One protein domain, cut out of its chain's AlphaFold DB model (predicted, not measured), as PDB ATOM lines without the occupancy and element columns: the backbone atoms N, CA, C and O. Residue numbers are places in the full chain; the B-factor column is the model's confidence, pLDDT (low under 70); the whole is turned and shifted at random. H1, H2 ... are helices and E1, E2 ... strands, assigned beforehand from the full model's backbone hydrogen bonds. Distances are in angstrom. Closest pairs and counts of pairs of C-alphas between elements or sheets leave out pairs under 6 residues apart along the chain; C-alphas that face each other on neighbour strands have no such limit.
ATOM      1  N   GLU A 113     -10.357  18.913  13.978       89.06
ATOM      2  CA  GLU A 113      -9.101  18.992  13.232       89.06
ATOM      3  C   GLU A 113      -8.075  17.967  13.735       89.06
ATOM      4  O   GLU A 113      -7.465  17.263  12.927       89.06
ATOM      5  N   GLU A 114      -7.919  17.822  15.056       89.44
ATOM      6  CA  GLU A 114      -7.036  16.817  15.664       89.44
ATOM      7  C   GLU A 114      -7.487  15.390  15.321       89.44
ATOM      8  O   GLU A 114      -6.656  14.546  14.974       89.44
ATOM      9  N   LEU A 115      -8.796  15.118  15.356       90.06
ATOM     10  CA  LEU A 115      -9.359  13.822  14.964       90.06
ATOM     11  C   LEU A 115      -9.143  13.537  13.472       90.06
ATOM     12  O   LEU A 115      -8.698  12.448  13.108       90.06
ATOM     13  N   ALA A 116      -9.417  14.513  12.601       89.06
ATOM     14  CA  ALA A 116      -9.217  14.376  11.160       89.06
ATOM     15  C   ALA A 116      -7.735  14.178  10.809       89.06
ATOM     16  O   ALA A 116      -7.393  13.349   9.964       89.06
ATOM     17  N   TRP A 117      -6.836  14.907  11.473       88.81
ATOM     18  CA  TRP A 117      -5.397  14.706  11.350       88.81
ATOM     19  C   TRP A 117      -4.997  13.286  11.756       88.81
ATOM     20  O   TRP A 117      -4.356  12.593  10.963       88.81
ATOM     21  N   ALA A 118      -5.421  12.829  12.936       89.00
ATOM     22  CA  ALA A 118      -5.070  11.510  13.436       89.00
ATOM     23  C   ALA A 118      -5.581  10.400  12.503       89.00
ATOM     24  O   ALA A 118      -4.842   9.470  12.187       89.00
ATOM     25  N   GLN A 119      -6.799  10.534  11.971       89.81
ATOM     26  CA  GLN A 119      -7.341   9.593  10.994       89.81
ATOM     27  C   GLN A 119      -6.498   9.541   9.711       89.81
ATOM     28  O   GLN A 119      -6.191   8.451   9.228       89.81
ATOM     29  N   ARG A 120      -6.080  10.696   9.174       88.69
ATOM     30  CA  ARG A 120      -5.216  10.744   7.979       88.69
ATOM     31  C   ARG A 120      -3.875  10.055   8.210       88.69
ATOM     32  O   ARG A 120      -3.412   9.357   7.316       88.69
ATOM     33  N   VAL A 121      -3.275  10.221   9.392       87.62
ATOM     34  CA  VAL A 121      -2.013   9.552   9.755       87.62
ATOM     35  C   VAL A 121      -2.169   8.032   9.715       87.62
ATOM     36  O   VAL A 121      -1.346   7.357   9.104       87.62
ATOM     37  N   ILE A 122      -3.234   7.495  10.316       88.50
ATOM     38  CA  ILE A 122      -3.473   6.045  10.358       88.50
ATOM     39  C   ILE A 122      -3.752   5.467   8.967       88.50
ATOM     40  O   ILE A 122      -3.245   4.397   8.638       88.50
ATOM     41  N   GLU A 123      -4.534   6.154   8.134       88.38
ATOM     42  CA  GLU A 123      -4.799   5.672   6.771       88.38
ATOM     43  C   GLU A 123      -3.552   5.730   5.884       88.38
ATOM     44  O   GLU A 123      -3.303   4.808   5.108       88.38
ATOM     45  N   ALA A 124      -2.728   6.766   6.038       85.31
ATOM     46  CA  ALA A 124      -1.468   6.882   5.316       85.31
ATOM     47  C   ALA A 124      -0.454   5.792   5.718       85.31
ATOM     48  O   ALA A 124       0.189   5.223   4.837       85.31
ATOM     49  N   ASP A 125      -0.352   5.456   7.008       85.25
ATOM     50  CA  ASP A 125       0.475   4.344   7.506       85.25
ATOM     51  C   ASP A 125       0.029   2.988   6.924       85.25
ATOM     52  O   ASP A 125       0.831   2.227   6.381       85.25
ATOM     53  N   LYS A 126      -1.283   2.711   6.923       85.88
ATOM     54  CA  LYS A 126      -1.827   1.488   6.308       85.88
ATOM     55  C   LYS A 126      -1.539   1.411   4.808       85.88
ATOM     56  O   LYS A 126      -1.204   0.340   4.300       85.88
ATOM     57  N   ALA A 127      -1.691   2.527   4.095       84.56
ATOM     58  CA  ALA A 127      -1.470   2.590   2.654       84.56
ATOM     59  C   ALA A 127       0.011   2.425   2.281       84.56
ATOM     60  O   ALA A 127       0.314   1.870   1.224       84.56
ATOM     61  N   SER A 128       0.931   2.868   3.144       81.12
ATOM     62  CA  SER A 128       2.367   2.813   2.873       81.12
ATOM     63  C   SER A 128       2.964   1.413   2.990       81.12
ATOM     64  O   SER A 128       4.045   1.177   2.451       81.12
ATOM     65  N   LYS A 129       2.294   0.491   3.699       74.25
ATOM     66  CA  LYS A 129       2.810  -0.852   4.026       74.25
ATOM     67  C   LYS A 129       4.229  -0.814   4.628       74.25
ATOM     68  O   LYS A 129       5.029  -1.710   4.373       74.25
ATOM     69  N   GLY A 130       4.543   0.228   5.403       64.06
ATOM     70  CA  GLY A 130       5.868   0.455   5.997       64.06
ATOM     71  C   GLY A 130       6.776   1.419   5.219       64.06
ATOM     72  O   GLY A 130       7.913   1.640   5.626       64.06
ATOM     73  N   GLY A 131       6.298   2.013   4.121       63.31
ATOM     74  CA  GLY A 131       6.995   3.088   3.411       63.31
ATOM     75  C   GLY A 131       6.903   4.442   4.128       63.31
ATOM     76  O   GLY A 131       5.911   4.748   4.790       63.31
ATOM     77  N   ALA A 132       7.923   5.288   3.964       65.50
ATOM     78  CA  ALA A 132       7.901   6.655   4.481       65.50
ATOM     79  C   ALA A 132       6.884   7.513   3.705       65.50
ATOM     80  O   ALA A 132       6.984   7.662   2.488       65.50
ATOM     81  N   VAL A 133       5.923   8.110   4.413       69.00
ATOM     82  CA  VAL A 133       4.905   9.006   3.837       69.00
ATOM     83  C   VAL A 133       4.991  10.368   4.513       69.00
ATOM     84  O   VAL A 133       5.257  10.455   5.708       69.00
ATOM     85  N   LYS A 134       4.771  11.447   3.759       67.56
ATOM     86  CA  LYS A 134       4.625  12.806   4.298       67.56
ATOM     87  C   LYS A 134       3.173  13.248   4.166       67.56
ATOM     88  O   LYS A 134       2.581  13.094   3.100       67.56
ATOM     89  N   LEU A 135       2.614  13.808   5.235       63.66
ATOM     90  CA  LEU A 135       1.303  14.460   5.225       63.66
ATOM     91  C   LEU A 135       1.490  15.980   5.261       63.66
ATOM     92  O   LEU A 135       2.278  16.497   6.049       63.66
ATOM     93  N   ASN A 136       0.727  16.689   4.430       59.28
ATOM     94  CA  ASN A 136       0.619  18.149   4.483       59.28
ATOM     95  C   ASN A 136      -0.574  18.529   5.381       59.28
ATOM     96  O   ASN A 136      -1.661  17.957   5.235       59.28
ATOM     97  N   GLY A 137      -0.399  19.471   6.314       56.78
ATOM     98  CA  GLY A 137      -1.454  19.926   7.219       56.78
ATOM     99  C   GLY A 137      -0.934  20.694   8.441       56.78
ATOM    100  O   GLY A 137       0.049  20.291   9.057       56.78
ATOM    101  N   ARG A 138      -1.679  21.734   8.848       50.59
ATOM    102  CA  ARG A 138      -1.306  22.737   9.870       50.59
ATOM    103  C   ARG A 138      -0.770  22.183  11.192       50.59
ATOM    104  O   ARG A 138       0.087  22.817  11.797       50.59
ATOM    105  N   ILE A 139      -1.263  21.032  11.656       54.25
ATOM    106  CA  ILE A 139      -0.841  20.464  12.946       54.25
ATOM    107  C   ILE A 139       0.614  19.956  12.886       54.25
ATOM    108  O   ILE A 139       1.295  19.996  13.906       54.25
ATOM    109  N   LEU A 140       1.136  19.548  11.715       53.09
ATOM    110  CA  LEU A 140       2.519  19.071  11.530       53.09
ATOM    111  C   LEU A 140       2.981  19.181  10.058       53.09
ATOM    112  O   LEU A 140       3.309  18.162   9.443       53.09
ATOM    113  N   ASP A 141       3.001  20.384   9.480       54.78
ATOM    114  CA  ASP A 141       3.349  20.578   8.063       54.78
ATOM    115  C   ASP A 141       4.696  19.923   7.701       54.78
ATOM    116  O   ASP A 141       5.762  20.322   8.174       54.78
ATOM    117  N   GLY A 142       4.644  18.882   6.860       58.69
ATOM    118  CA  GLY A 142       5.823  18.228   6.292       58.69
ATOM    119  C   GLY A 142       6.494  17.159   7.160       58.69
ATOM    120  O   GLY A 142       7.567  16.677   6.776       58.69
ATOM    121  N   ARG A 143       5.905  16.745   8.295       64.06
ATOM    122  CA  ARG A 143       6.479  15.644   9.091       64.06
ATOM    123  C   ARG A 143       6.343  14.295   8.385       64.06
ATOM    124  O   ARG A 143       5.324  13.981   7.769       64.06
ATOM    125  N   MET A 144       7.398  13.494   8.508       73.44
ATOM    126  CA  MET A 144       7.386  12.086   8.132       73.44
ATOM    127  C   MET A 144       6.431  11.334   9.058       73.44
ATOM    128  O   MET A 144       6.425  11.556  10.268       73.44
ATOM    129  N   ILE A 145       5.613  10.460   8.486       79.19
ATOM    130  CA  ILE A 145       4.796   9.524   9.244       79.19
ATOM    131  C   ILE A 145       5.716   8.393   9.681       79.19
ATOM    132  O   ILE A 145       6.074   7.521   8.892       79.19
ATOM    133  N   ASP A 146       6.133   8.464  10.935       81.25
ATOM    134  CA  ASP A 146       6.946   7.466  11.611       81.25
ATOM    135  C   ASP A 146       6.235   6.957  12.875       81.25
ATOM    136  O   ASP A 146       5.109   7.349  13.208       81.25
ATOM    137  N   ARG A 147       6.889   6.041  13.595       82.75
ATOM    138  CA  ARG A 147       6.287   5.371  14.750       82.75
ATOM    139  C   ARG A 147       5.796   6.349  15.836       82.75
ATOM    140  O   ARG A 147       4.665   6.159  16.293       82.75
ATOM    141  N   PRO A 148       6.558   7.382  16.253       84.44
ATOM    142  CA  PRO A 148       6.066   8.410  17.173       84.44
ATOM    143  C   PRO A 148       4.798   9.133  16.698       84.44
ATOM    144  O   PRO A 148       3.866   9.298  17.490       84.44
ATOM    145  N   VAL A 149       4.732   9.532  15.424       86.25
ATOM    146  CA  VAL A 149       3.565  10.233  14.857       86.25
ATOM    147  C   VAL A 149       2.332   9.323  14.836       86.25
ATOM    148  O   VAL A 149       1.245   9.747  15.234       86.25
ATOM    149  N   ILE A 150       2.504   8.049  14.471       86.00
ATOM    150  CA  ILE A 150       1.433   7.040  14.498       86.00
ATOM    151  C   ILE A 150       0.922   6.826  15.926       86.00
ATOM    152  O   ILE A 150      -0.286   6.810  16.153       86.00
ATOM    153  N   LEU A 151       1.818   6.693  16.909       86.00
ATOM    154  CA  LEU A 151       1.435   6.528  18.315       86.00
ATOM    155  C   LEU A 151       0.661   7.737  18.850       86.00
ATOM    156  O   LEU A 151      -0.270   7.563  19.639       86.00
ATOM    157  N   LEU A 152       1.025   8.953  18.436       86.75
ATOM    158  CA  LEU A 152       0.279  10.158  18.791       86.75
ATOM    159  C   LEU A 152      -1.126  10.133  18.180       86.75
ATOM    160  O   LEU A 152      -2.096  10.323  18.906       86.75
ATOM    161  N   ALA A 153      -1.250   9.814  16.890       88.00
ATOM    162  CA  ALA A 153      -2.545   9.691  16.225       88.00
ATOM    163  C   ALA A 153      -3.440   8.622  16.881       88.00
ATOM    164  O   ALA A 153      -4.605   8.882  17.177       88.00
ATOM    165  N   GLN A 154      -2.887   7.443  17.190       89.50
ATOM    166  CA  GLN A 154      -3.604   6.382  17.910       89.50
ATOM    167  C   GLN A 154      -4.104   6.860  19.276       89.50
ATOM    168  O   GLN A 154      -5.237   6.569  19.654       89.50
ATOM    169  N   ARG A 155      -3.282   7.620  20.013       87.44
ATOM    170  CA  ARG A 155      -3.681   8.200  21.302       87.44
ATOM    171  C   ARG A 155      -4.803   9.215  21.142       87.44
ATOM    172  O   ARG A 155      -5.759   9.129  21.901       87.44
ATOM    173  N   THR A 156      -4.718  10.116  20.165       89.06
ATOM    174  CA  THR A 156      -5.768  11.109  19.893       89.06
ATOM    175  C   THR A 156      -7.104  10.435  19.581       89.06
ATOM    176  O   THR A 156      -8.124  10.812  20.148       89.06
ATOM    177  N   LEU A 157      -7.103   9.391  18.746       89.31
ATOM    178  CA  LEU A 157      -8.312   8.630  18.404       89.31
ATOM    179  C   LEU A 157      -8.862   7.807  19.584       89.31
ATOM    180  O   LEU A 157     -10.063   7.560  19.661       89.31
ATOM    181  N   ALA A 158      -8.014   7.398  20.529       87.19
ATOM    182  CA  ALA A 158      -8.449   6.662  21.713       87.19
ATOM    183  C   ALA A 158      -9.138   7.542  22.774       87.19
ATOM    184  O   ALA A 158      -9.754   7.000  23.693       87.19
ATOM    185  N   ILE A 159      -9.037   8.874  22.686       85.12
ATOM    186  CA  ILE A 159      -9.688   9.781  23.639       85.12
ATOM    187  C   ILE A 159     -11.197   9.816  23.348       85.12
ATOM    188  O   ILE A 159     -11.596  10.141  22.225       85.12
ATOM    189  N   PRO A 160     -12.060   9.506  24.334       81.94
ATOM    190  CA  PRO A 160     -13.495   9.676  24.168       81.94
ATOM    191  C   PRO A 160     -13.849  11.153  23.969       81.94
ATOM    192  O   PRO A 160     -13.329  12.017  24.671       81.94
ATOM    193  N   TYR A 161     -14.766  11.442  23.053       79.19
ATOM    194  CA  TYR A 161     -15.224  12.798  22.751       79.19
ATOM    195  C   TYR A 161     -16.748  12.844  22.652       79.19
ATOM    196  O   TYR A 161     -17.398  11.835  22.370       79.19
ATOM    197  N   ILE A 162     -17.344  14.011  22.891       70.88
ATOM    198  CA  ILE A 162     -18.795  14.185  22.785       70.88
ATOM    199  C   ILE A 162     -19.144  14.599  21.358       70.88
ATOM    200  O   ILE A 162     -18.631  15.590  20.849       70.88
ATOM    201  N   LYS A 163     -20.058  13.864  20.722       73.25
ATOM    202  CA  LYS A 163     -20.667  14.259  19.446       73.25
ATOM    203  C   LYS A 163     -22.147  13.902  19.468       73.25
ATOM    204  O   LYS A 163     -22.502  12.781  19.833       73.25
ATOM    205  N   ASP A 164     -22.998  14.859  19.105       79.19
ATOM    206  CA  ASP A 164     -24.463  14.726  19.135       79.19
ATOM    207  C   ASP A 164     -25.005  14.342  20.531       79.19
ATOM    208  O   ASP A 164     -25.904  13.513  20.667       79.19
ATOM    209  N   GLY A 165     -24.402  14.884  21.598       71.56
ATOM    210  CA  GLY A 165     -24.811  14.621  22.985       71.56
ATOM    211  C   GLY A 165     -24.464  13.226  23.520       71.56
ATOM    212  O   GLY A 165     -24.942  12.846  24.587       71.56
ATOM    213  N   ARG A 166     -23.641  12.445  22.808       70.81
ATOM    214  CA  ARG A 166     -23.189  11.115  23.240       70.81
ATOM    215  C   ARG A 166     -21.673  11.050  23.311       70.81
ATOM    216  O   ARG A 166     -20.989  11.602  22.449       70.81
ATOM    217  N   VAL A 167     -21.160  10.323  24.303       70.19
ATOM    218  CA  VAL A 167     -19.743   9.944  24.352       70.19
ATOM    219  C   VAL A 167     -19.484   8.962  23.212       70.19
ATOM    220  O   VAL A 167     -20.078   7.885  23.158       70.19
ATOM    221  N   LYS A 168     -18.609   9.345  22.288       72.50
ATOM    222  CA  LYS A 168     -18.075   8.501  21.223       72.50
ATOM    223  C   LYS A 168     -16.615   8.189  21.541       72.50
ATOM    224  O   LYS A 168     -15.920   8.986  22.159       72.50
ATOM    225  N   ALA A 169     -16.151   7.028  21.109       65.56
ATOM    226  CA  ALA A 169     -14.739   6.670  21.085       65.56
ATOM    227  C   ALA A 169     -14.430   6.130  19.688       65.56
ATOM    228  O   ALA A 169     -15.275   5.462  19.080       65.56
TER     229      ALA A 169
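Overview. This is residues 113 to 169 of the 189 residues of the protein "HpcH/HpaI aldolase" of Polynucleobacter necessarius subsp. necessarius (strain STIR1) (UniProt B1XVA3). A small two-stranded hairpin, E1 and E2, lies at one end of a core made by two helices, H1 and H2, which cross at a steep tilt and run opposite ways; its residues 162 to 167 stick out. Toward the other end, a long looped link, residues 129 to 146, folds back from the last residue of H1 to the first of H2. The printed part has 57 residues, with two named helices followed by two named strands in the order H1, H2, E1, E2; the sheet E1 - E2 is antiparallel, and the class is mostly helix. The whole is only just compact, close to loose, with a radius of gyration of the C-alphas of 12.2 A, and its outline is elongated, spanning 38 by 22 by 17 A.

Arrangement. E1, residues 161 to 163, and E2, residues 166 to 168, are antiparallel neighbours and form a hairpin, with 129 degrees between their directions. The C-alphas of Ile 162 and Val 167 face each other at 4.6 A. N 161 and O 168 are within hydrogen-bond range at 2.9 A, and so are N 168 and O 161 at 2.8 A. A tight link of 2 residues joins E1 to H2, residues 147 to 158. H2 and E2 are apart. H2 touches H1, residues 113 to 128, and the closest C-alphas are those of Ala 118 and Ala 153, 4.2 A apart. Their lines stand at a steep tilt of 50 degrees, and they run opposite ways, with their centres 9.1 A apart. H1 is apart from both E1 and E2. In H1 and H2 every O i to N i+4 pair is within hydrogen-bond range.

Along the chain. E1 measures 6.5 A from first to last C-alpha and E2 measures 6.1 A; E2 ends at C-alpha 168, at (-18.075, 8.501, 21.223). H2 is 16.3 A long and begins at C-alpha 147, at (6.287, 5.371, 14.750). H1, the longest helix with 16 residues, is 22.4 A long and begins at C-alpha 113, at (-9.101, 18.992, 13.232).

Size, cuts and confidence. The two C-alphas farthest apart are those of Gly 131 and Gly 165, at 39.1 A. The printed part has no cut. The link from H1 to H2 is long, with 18 residues; within it, residues 133 to 134 pair with residues 144 to 145, antiparallel, in a short pairing outside the named strands. The link from E1 to E2 is tight. The mean pLDDT of the printed part is 77.5, and it is under 70 at residues 130 to 143 and at residue 169.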